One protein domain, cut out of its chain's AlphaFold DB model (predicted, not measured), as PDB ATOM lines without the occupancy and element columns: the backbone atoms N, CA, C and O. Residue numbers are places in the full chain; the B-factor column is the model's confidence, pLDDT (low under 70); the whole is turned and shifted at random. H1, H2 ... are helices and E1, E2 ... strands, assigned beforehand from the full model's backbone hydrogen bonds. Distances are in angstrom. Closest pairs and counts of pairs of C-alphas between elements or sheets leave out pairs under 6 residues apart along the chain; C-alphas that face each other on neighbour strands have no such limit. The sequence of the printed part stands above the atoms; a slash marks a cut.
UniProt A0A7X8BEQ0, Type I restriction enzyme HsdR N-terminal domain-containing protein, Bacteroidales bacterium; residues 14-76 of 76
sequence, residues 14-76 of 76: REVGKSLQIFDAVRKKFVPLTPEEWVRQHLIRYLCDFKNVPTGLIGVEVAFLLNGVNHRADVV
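Overview. This is residues 14 to 76 of the 76 residues of the protein "Type I restriction enzyme HsdR N-terminal domain-containing protein" of Bacteroidales bacterium (UniProt A0A7X8BEQ0). A small three-stranded sheet, E1 to E3, and a separate two-stranded hairpin, E4 and E5, stand on different sides of one helix, H1, which runs along the three-stranded sheet over E2 and E3. The hairpin reaches away from the helix as an arm, and its tip, residues 65 to 70, sticks out; the two sheets stay apart, and contacts between the parts are few. The printed part has 63 residues with one named helix and five named strands, in the order E1 E2 E3 H1 E4 E5, of mixed class, with both sheets antiparallel, ordered E1 - E2 - E3 and E4 - E5. The whole is loose, with a radius of gyration of the C-alphas of 13.4 A and spans of 42 by 29 by 18 A.

Arrangement. The larger sheet is a meander, each strand the antiparallel neighbour of the one before: E1, residues 14 to 16, E2, residues 19 to 24, and E3, residues 29 to 32. E1 and E3 are its edge strands. The pairing is staggered: E2 pairs with E1 over residues 19 to 21 and with E3 over residues 21 to 24. In the hairpin of E1 and E2, N 21 and O 14 are within hydrogen-bond range at 2.8 A; in that of E2 and E3, N 22 and O 31 are at 2.9 A. H1, residues 35 to 51, is on this sheet, at a height over the sheet of 10.2 A from a local plane fitted to just 6 C-alphas. It lies over E2 and E3 and runs along the strands, at 24 degrees to E2 on the local plane. The closest C-alphas of E2 and H1, those of Asp 24 and Gln 41, are 6.9 A apart. Every O i to N i+4 pair in H1 is within hydrogen-bond range. E4, residues 60 to 66, and E5, residues 69 to 75, form an antiparallel hairpin, their directions at 152 degrees; N 71 and O 64 are within hydrogen-bond range at 2.8 A. The closest C-alphas of H1 and E5, those of Arg 40 and Asp 74, are 7.6 A apart. E1, E2 and E3 are each apart from E4 and E5.

Along the chain. E1 begins at C-alpha 14, (180.182, 140.831, 191.519), and measures 6.5 A. E2 measures 15.6 A and E3 10.1 A. H1 measures 22.9 A, from C-alpha 35 at (171.000, 152.646, 195.244) to C-alpha 51. E4 measures 17.5 A and E5 18.5 A, ending at C-alpha 75, (181.658, 163.715, 192.375).

Size, cuts and confidence. The two C-alphas farthest apart, those of Gly 17 and Asn 67, are 42.4 A apart. The printed part has no cut and ends at Val 76, the chain's last residue. No link is long: H1 to E4, with 8 residues between them, is short, and the others are tight. The mean pLDDT of the printed part is 94.3, and no printed residue is under 70.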
ATOM      1  N   ARG A  14     179.885 142.147 190.947       96.12
ATOM      2  CA  ARG A  14     180.182 140.831 191.519       96.12
ATOM      3  C   ARG A  14     179.365 140.606 192.781       96.12
ATOM      4  O   ARG A  14     179.047 141.556 193.496       96.12
ATOM      5  N   GLU A  15     179.096 139.350 193.084       95.75
ATOM      6  CA  GLU A  15     178.538 138.944 194.367       95.75
ATOM      7  C   GLU A  15     179.666 138.443 195.271       95.75
ATOM      8  O   GLU A  15     180.515 137.653 194.855       95.75
ATOM      9  N   VAL A  16     179.712 138.942 196.504       94.12
ATOM     10  CA  VAL A  16     180.657 138.494 197.530       94.12
ATOM     11  C   VAL A  16     179.846 138.120 198.765       94.12
ATOM     12  O   VAL A  16     179.323 138.984 199.472       94.12
ATOM     13  N   GLY A  17     179.713 136.816 199.015       90.06
ATOM     14  CA  GLY A  17     178.864 136.295 200.085       90.06
ATOM     15  C   GLY A  17     177.388 136.587 199.812       90.06
ATOM     16  O   GLY A  17     176.820 136.027 198.887       90.06
ATOM     17  N   LYS A  18     176.779 137.460 200.625       88.12
ATOM     18  CA  LYS A  18     175.384 137.924 200.470       88.12
ATOM     19  C   LYS A  18     175.284 139.385 200.011       88.12
ATOM     20  O   LYS A  18     174.231 140.004 200.144       88.12
ATOM     21  N   SER A  19     176.387 139.980 199.555       90.31
ATOM     22  CA  SER A  19     176.444 141.398 199.195       90.31
ATOM     23  C   SER A  19     176.873 141.582 197.746       90.31
ATOM     24  O   SER A  19     177.910 141.073 197.319       90.31
ATOM     25  N   LEU A  20     176.095 142.369 197.002       95.94
ATOM     26  CA  LEU A  20     176.469 142.824 195.669       95.94
ATOM     27  C   LEU A  20     177.474 143.971 195.772       95.94
ATOM     28  O   LEU A  20     177.334 144.870 196.605       95.94
ATOM     29  N   GLN A  21     178.480 143.946 194.908       97.44
ATOM     30  CA  GLN A  21     179.484 144.992 194.788       97.44
ATOM     31  C   GLN A  21     179.654 145.404 193.329       97.44
ATOM     32  O   GLN A  21     179.607 144.565 192.433       97.44
ATOM     33  N   ILE A  22     179.919 146.683 193.100       97.25
ATOM     34  CA  ILE A  22     180.210 147.263 191.787       97.25
ATOM     35  C   ILE A  22     181.638 147.797 191.770       97.25
ATOM     36  O   ILE A  22     182.139 148.287 192.783       97.25
ATOM     37  N   PHE A  23     182.326 147.645 190.643       97.06
ATOM     38  CA  PHE A  23     183.657 148.210 190.468       97.06
ATOM     39  C   PHE A  23     183.568 149.714 190.206       97.06
ATOM     40  O   PHE A  23     182.988 150.131 189.208       97.06
ATOM     41  N   ASP A  24     184.194 150.503 191.073       95.75
ATOM     42  CA  ASP A  24     184.384 151.935 190.874       95.75
ATOM     43  C   ASP A  24     185.709 152.181 190.140       95.75
ATOM     44  O   ASP A  24     186.788 151.873 190.661       95.75
ATOM     45  N   ALA A  25     185.632 152.732 188.927       92.56
ATOM     46  CA  ALA A  25     186.801 152.980 188.082       92.56
ATOM     47  C   ALA A  25     187.701 154.125 188.587       92.56
ATOM     48  O   ALA A  25     188.907 154.099 188.336       92.56
ATOM     49  N   VAL A  26     187.142 155.094 189.321       93.69
ATOM     50  CA  VAL A  26     187.878 156.232 189.894       93.69
ATOM     51  C   VAL A  26     188.635 155.782 191.146       93.69
ATOM     52  O   VAL A  26     189.846 155.969 191.250       93.69
ATOM     53  N   ARG A  27     187.945 155.106 192.076       93.44
ATOM     54  CA  ARG A  27     188.518 154.590 193.336       93.44
ATOM     55  C   ARG A  27     189.279 153.267 193.161       93.44
ATOM     56  O   ARG A  27     189.916 152.807 194.109       93.44
ATOM     57  N   LYS A  28     189.210 152.649 191.975       94.00
ATOM     58  CA  LYS A  28     189.881 151.391 191.584       94.00
ATOM     59  C   LYS A  28     189.622 150.220 192.541       94.00
ATOM     60  O   LYS A  28     190.506 149.400 192.792       94.00
ATOM     61  N   LYS A  29     188.407 150.122 193.083       95.25
ATOM     62  CA  LYS A  29     188.012 149.066 194.028       95.25
ATOM     63  C   LYS A  29     186.554 148.674 193.842       95.25
ATOM     64  O   LYS A  29     185.759 149.429 193.294       95.25
ATOM     65  N   PHE A  30     186.200 147.490 194.330       96.69
ATOM     66  CA  PHE A  30     184.802 147.092 194.442       96.69
ATOM     67  C   PHE A  30     184.183 147.709 195.695       96.69
ATOM     68  O   PHE A  30     184.745 147.594 196.786       96.69
ATOM     69  N   VAL A  31     183.029 148.346 195.532       95.19
ATOM     70  CA  VAL A  31     182.260 148.995 196.600       95.19
ATOM     71  C   VAL A  31     180.868 148.369 196.699       95.19
ATOM     72  O   VAL A  31     180.388 147.822 195.704       95.19
ATOM     73  N   PRO A  32     180.212 148.394 197.874       96.00
ATOM     74  CA  PRO A  32     178.852 147.886 198.021       96.00
ATOM     75  C   PRO A  32     177.898 148.537 197.017       96.00
ATOM     76  O   PRO A  32     177.853 149.758 196.893       96.00
ATOM     77  N   LEU A  33     177.128 147.716 196.308       96.12
ATOM     78  CA  LEU A  33     176.187 148.177 195.295       96.12
ATOM     79  C   LEU A  33     174.886 148.648 195.967       96.12
ATOM     80  O   LEU A  33     173.905 147.911 196.061       96.12
ATOM     81  N   THR A  34     174.899 149.881 196.471       95.06
ATOM     82  CA  THR A  34     173.723 150.562 197.038       95.06
ATOM     83  C   THR A  34     172.975 151.360 195.960       95.06
ATOM     84  O   THR A  34     173.542 151.627 194.899       95.06
ATOM     85  N   PRO A  35     171.713 151.777 196.185       94.81
ATOM     86  CA  PRO A  35     171.000 152.646 195.244       94.81
ATOM     87  C   PRO A  35     171.718 153.977 194.967       94.81
ATOM     88  O   PRO A  35     171.722 154.443 193.834       94.81
ATOM     89  N   GLU A  36     172.358 154.565 195.979       94.94
ATOM     90  CA  GLU A  36     173.171 155.779 195.835       94.94
ATOM     91  C   GLU A  36     174.410 155.521 194.967       94.94
ATOM     92  O   GLU A  36     174.680 156.262 194.022       94.94
ATOM     93  N   GLU A  37     175.125 154.422 195.227       95.06
ATOM     94  CA  GLU A  37     176.300 154.031 194.445       95.06
ATOM     95  C   GLU A  37     175.930 153.691 192.994       95.06
ATOM     96  O   GLU A  37     176.672 154.013 192.071       95.06
ATOM     97  N   TRP A  38     174.751 153.109 192.765       95.56
ATOM     98  CA  TRP A  38     174.225 152.874 191.421       95.56
ATOM     99  C   TRP A  38     174.106 154.175 190.628       95.56
ATOM    100  O   TRP A  38     174.609 154.253 189.507       95.56
ATOM    101  N   VAL A  39     173.516 155.216 191.224       95.25
ATOM    102  CA  VAL A  39     173.410 156.543 190.598       95.25
ATOM    103  C   VAL A  39     174.796 157.157 190.376       95.25
ATOM    104  O   VAL A  39     175.064 157.670 189.288       95.25
ATOM    105  N   ARG A  40     175.702 157.055 191.359       95.75
ATOM    106  CA  ARG A  40     177.075 157.577 191.260       95.75
ATOM    107  C   ARG A  40     177.847 156.953 190.097       95.75
ATOM    108  O   ARG A  40     178.423 157.683 189.293       95.75
ATOM    109  N   GLN A  41     177.821 155.626 189.958       96.12
ATOM    110  CA  GLN A  41     178.518 154.942 188.864       96.12
ATOM    111  C   GLN A  41     177.927 155.291 187.487       96.12
ATOM    112  O   GLN A  41     178.687 155.453 186.531       96.12
ATOM    113  N   HIS A  42     176.605 155.499 187.379       96.44
ATOM    114  CA  HIS A  42     175.994 155.996 186.136       96.44
ATOM    115  C   HIS A  42     176.461 157.403 185.782       96.44
ATOM    116  O   HIS A  42     176.793 157.658 184.627       96.44
ATOM    117  N   LEU A  43     176.520 158.303 186.766       95.94
ATOM    118  CA  LEU A  43     177.001 159.662 186.550       95.94
ATOM    119  C   LEU A  43     178.463 159.666 186.089       95.94
ATOM    120  O   LEU A  43     178.779 160.309 185.090       95.94
ATOM    121  N   ILE A  44     179.341 158.913 186.759       95.81
ATOM    122  CA  ILE A  44     180.760 158.801 186.383       95.81
ATOM    123  C   ILE A  44     180.894 158.285 184.946       95.81
ATOM    124  O   ILE A  44     181.645 158.855 184.151       95.81
ATOM    125  N   ARG A  45     180.146 157.233 184.589       96.25
ATOM    126  CA  ARG A  45     180.200 156.653 183.244       96.25
ATOM    127  C   ARG A  45     179.661 157.609 182.187       96.25
ATOM    128  O   ARG A  45     180.270 157.751 181.134       96.25
ATOM    129  N   TYR A  46     178.588 158.333 182.493       97.00
ATOM    130  CA  TYR A  46     178.061 159.384 181.630       97.00
ATOM    131  C   TYR A  46     179.080 160.508 181.392       97.00
ATOM    132  O   TYR A  46     179.267 160.938 180.253       97.00
ATOM    133  N   LEU A  47     179.780 160.959 182.437       96.31
ATOM    134  CA  LEU A  47     180.824 161.976 182.303       96.31
ATOM    135  C   LEU A  47     181.978 161.489 181.416       96.31
ATOM    136  O   LEU A  47     182.420 162.223 180.534       96.31
ATOM    137  N   CYS A  48     182.423 160.246 181.603       95.06
ATOM    138  CA  CYS A  48     183.507 159.677 180.805       95.06
ATOM    139  C   CYS A  48     183.098 159.463 179.340       95.06
ATOM    140  O   CYS A  48     183.782 159.939 178.438       95.06
ATOM    141  N   ASP A  49     181.973 158.788 179.102       95.31
ATOM    142  CA  ASP A  49     181.624 158.261 177.779       95.31
ATOM    143  C   ASP A  49     180.876 159.280 176.910       95.31
ATOM    144  O   ASP A  49     181.027 159.284 175.692       95.31
ATOM    145  N   PHE A  50     180.062 160.148 177.524       96.19
ATOM    146  CA  PHE A  50     179.207 161.101 176.805       96.19
ATOM    147  C   PHE A  50     179.675 162.550 176.931       96.19
ATOM    148  O   PHE A  50     179.350 163.374 176.073       96.19
ATOM    149  N   LYS A  51     180.412 162.894 177.995       96.31
ATOM    150  CA  LYS A  51     180.988 164.238 178.181       96.31
ATOM    151  C   LYS A  51     182.494 164.292 177.951       96.31
ATOM    152  O   LYS A  51     183.053 165.382 178.008       96.31
ATOM    153  N   ASN A  52     183.125 163.160 177.626       95.31
ATOM    154  CA  ASN A  52     184.561 163.052 177.360       95.31
ATOM    155  C   ASN A  52     185.430 163.591 178.508       95.31
ATOM    156  O   ASN A  52     186.515 164.122 178.272       95.31
ATOM    157  N   VAL A  53     184.958 163.478 179.753       96.06
ATOM    158  CA  VAL A  53     185.739 163.852 180.935       96.06
ATOM    159  C   VAL A  53     186.694 162.700 181.258       96.06
ATOM    160  O   VAL A  53     186.232 161.597 181.556       96.06
ATOM    161  N   PRO A  54     188.023 162.904 181.219       94.38
ATOM    162  CA  PRO A  54     188.973 161.862 181.583       94.38
ATOM    163  C   PRO A  54     188.764 161.411 183.030       94.38
ATOM    164  O   PRO A  54     188.701 162.240 183.933       94.38
ATOM    165  N   THR A  55     188.754 160.101 183.281       92.00
ATOM    166  CA  THR A  55     188.544 159.539 184.630       92.00
ATOM    167  C   THR A  55     189.547 160.065 185.663       92.00
ATOM    168  O   THR A  55     189.205 160.210 186.829       92.00
ATOM    169  N   GLY A  56     190.778 160.387 185.248       92.06
ATOM    170  CA  GLY A  56     191.806 160.955 186.131       92.06
ATOM    171  C   GLY A  56     191.541 162.394 186.591       92.06
ATOM    172  O   GLY A  56     192.228 162.860 187.493       92.06
ATOM    173  N   LEU A  57     190.572 163.085 185.983       93.88
ATOM    174  CA  LEU A  57     190.118 164.418 186.387       93.88
ATOM    175  C   LEU A  57     188.841 164.375 187.235       93.88
ATOM    176  O   LEU A  57     188.349 165.432 187.608       93.88
ATOM    177  N   ILE A  58     188.313 163.183 187.528       95.44
ATOM    178  CA  ILE A  58     187.113 163.002 188.346       95.44
ATOM    179  C   ILE A  58     187.539 162.618 189.764       95.44
ATOM    180  O   ILE A  58     188.231 161.616 189.966       95.44
ATOM    181  N   GLY A  59     187.100 163.387 190.754       93.12
ATOM    182  CA  GLY A  59     187.210 163.043 192.167       93.12
ATOM    183  C   GLY A  59     185.910 162.427 192.680       93.12
ATOM    184  O   GLY A  59     184.832 162.925 192.382       93.12
ATOM    185  N   VAL A  60     185.995 161.361 193.478       93.31
ATOM    186  CA  VAL A  60     184.833 160.727 194.128       93.31
ATOM    187  C   VAL A  60     184.997 160.786 195.641       93.31
ATOM    188  O   VAL A  60     186.069 160.453 196.147       93.31
ATOM    189  N   GLU A  61     183.933 161.168 196.354       89.19
ATOM    190  CA  GLU A  61     183.930 161.326 197.819       89.19
ATOM    191  C   GLU A  61     185.020 162.288 198.330       89.19
ATOM    192  O   GLU A  61     185.660 162.051 199.359       89.19
ATOM    193  N   VAL A  62     185.240 163.393 197.615       91.19
ATOM    194  CA  VAL A  62     186.298 164.358 197.938       91.19
ATOM    195  C   VAL A  62     185.900 165.184 199.154       91.19
ATOM    196  O   VAL A  62     184.912 165.919 199.127       91.19
ATOM    197  N   ALA A  63     186.682 165.065 200.226       93.56
ATOM    198  CA  ALA A  63     186.528 165.887 201.416       93.56
ATOM    199  C   ALA A  63     187.150 167.275 201.210       93.56
ATOM    200  O   ALA A  63     188.239 167.395 200.647       93.56
ATOM    201  N   PHE A  64     186.483 168.317 201.696       92.69
ATOM    202  CA  PHE A  64     186.990 169.686 201.670       92.69
ATOM    203  C   PHE A  64     186.492 170.484 202.876       92.69
ATOM    204  O   PHE A  64     185.453 170.175 203.458       92.69
ATOM    205  N   LEU A  65     187.241 171.521 203.250       95.56
ATOM    206  CA  LEU A  65     186.892 172.412 204.350       95.56
ATOM    207  C   LEU A  65     186.186 173.654 203.799       95.56
ATOM    208  O   LEU A  65     186.743 174.358 202.957       95.56
ATOM    209  N   LEU A  66     184.993 173.956 204.303       94.94
ATOM    210  CA  LEU A  66     184.272 175.191 204.007       94.94
ATOM    211  C   LEU A  66     183.873 175.846 205.327       94.94
ATOM    212  O   LEU A  66     183.171 175.246 206.133       94.94
ATOM    213  N   ASN A  67     184.348 177.069 205.569       94.94
ATOM    214  CA  ASN A  67     184.072 177.823 206.801       94.94
ATOM    215  C   ASN A  67     184.366 177.036 208.096       94.94
ATOM    216  O   ASN A  67     183.633 177.138 209.076       94.94
ATOM    217  N   GLY A  68     185.427 176.222 208.099       93.94
ATOM    218  CA  GLY A  68     185.804 175.398 209.253       93.94
ATOM    219  C   GLY A  68     184.978 174.118 209.435       93.94
ATOM    220  O   GLY A  68     185.238 173.366 210.371       93.94
ATOM    221  N   VAL A  69     184.028 173.835 208.541       95.69
ATOM    222  CA  VAL A  69     183.237 172.599 208.529       95.69
ATOM    223  C   VAL A  69     183.762 171.670 207.437       95.69
ATOM    224  O   VAL A  69     184.036 172.101 206.317       95.69
ATOM    225  N   ASN A  70     183.930 170.387 207.764       95.12
ATOM    226  CA  ASN A  70     184.292 169.371 206.778       95.12
ATOM    227  C   ASN A  70     183.054 168.958 205.980       95.12
ATOM    228  O   ASN A  70     182.069 168.478 206.541       95.12
ATOM    229  N   HIS A  71     183.146 169.100 204.666       93.75
ATOM    230  CA  HIS A  71     182.151 168.657 203.702       93.75
ATOM    231  C   HIS A  71     182.729 167.558 202.823       93.75
ATOM    232  O   HIS A  71     183.943 167.361 202.753       93.75
ATOM    233  N   ARG A  72     181.843 166.841 202.135       93.00
ATOM    234  CA  ARG A  72     182.213 165.811 201.172       93.00
ATOM    235  C   ARG A  72     181.385 165.985 199.910       93.00
ATOM    236  O   ARG A  72     180.160 166.016 199.992       93.00
ATOM    237  N   ALA A  73     182.059 166.097 198.774       91.25
ATOM    238  CA  ALA A  73     181.430 166.089 197.463       91.25
ATOM    239  C   ALA A  73     181.346 164.649 196.946       91.25
ATOM    240  O   ALA A  73     182.313 163.894 197.055       91.25
ATOM    241  N   ASP A  74     180.208 164.269 196.369       88.62
ATOM    242  CA  ASP A  74     180.031 162.939 195.785       88.62
ATOM    243  C   ASP A  74     180.896 162.727 194.541       88.62
ATOM    244  O   ASP A  74     181.581 161.706 194.447       88.62
ATOM    245  N   VAL A  75     180.875 163.692 193.617       90.75
ATOM    246  CA  VAL A  75     181.658 163.715 192.375       90.75
ATOM    247  C   VAL A  75     182.093 165.161 192.093       90.75
ATOM    248  O   VAL A  75     181.259 166.063 192.195       90.75
ATOM    249  N   VAL A  76     183.370 165.383 191.757       87.12
ATOM    250  CA  VAL A  76     183.963 166.676 191.344       87.12
ATOM    251  C   VAL A  76     184.775 166.519 190.068       87.12
ATOM    252  O   VAL A  76     185.412 165.451 189.924       87.12
TER     253      VAL A  76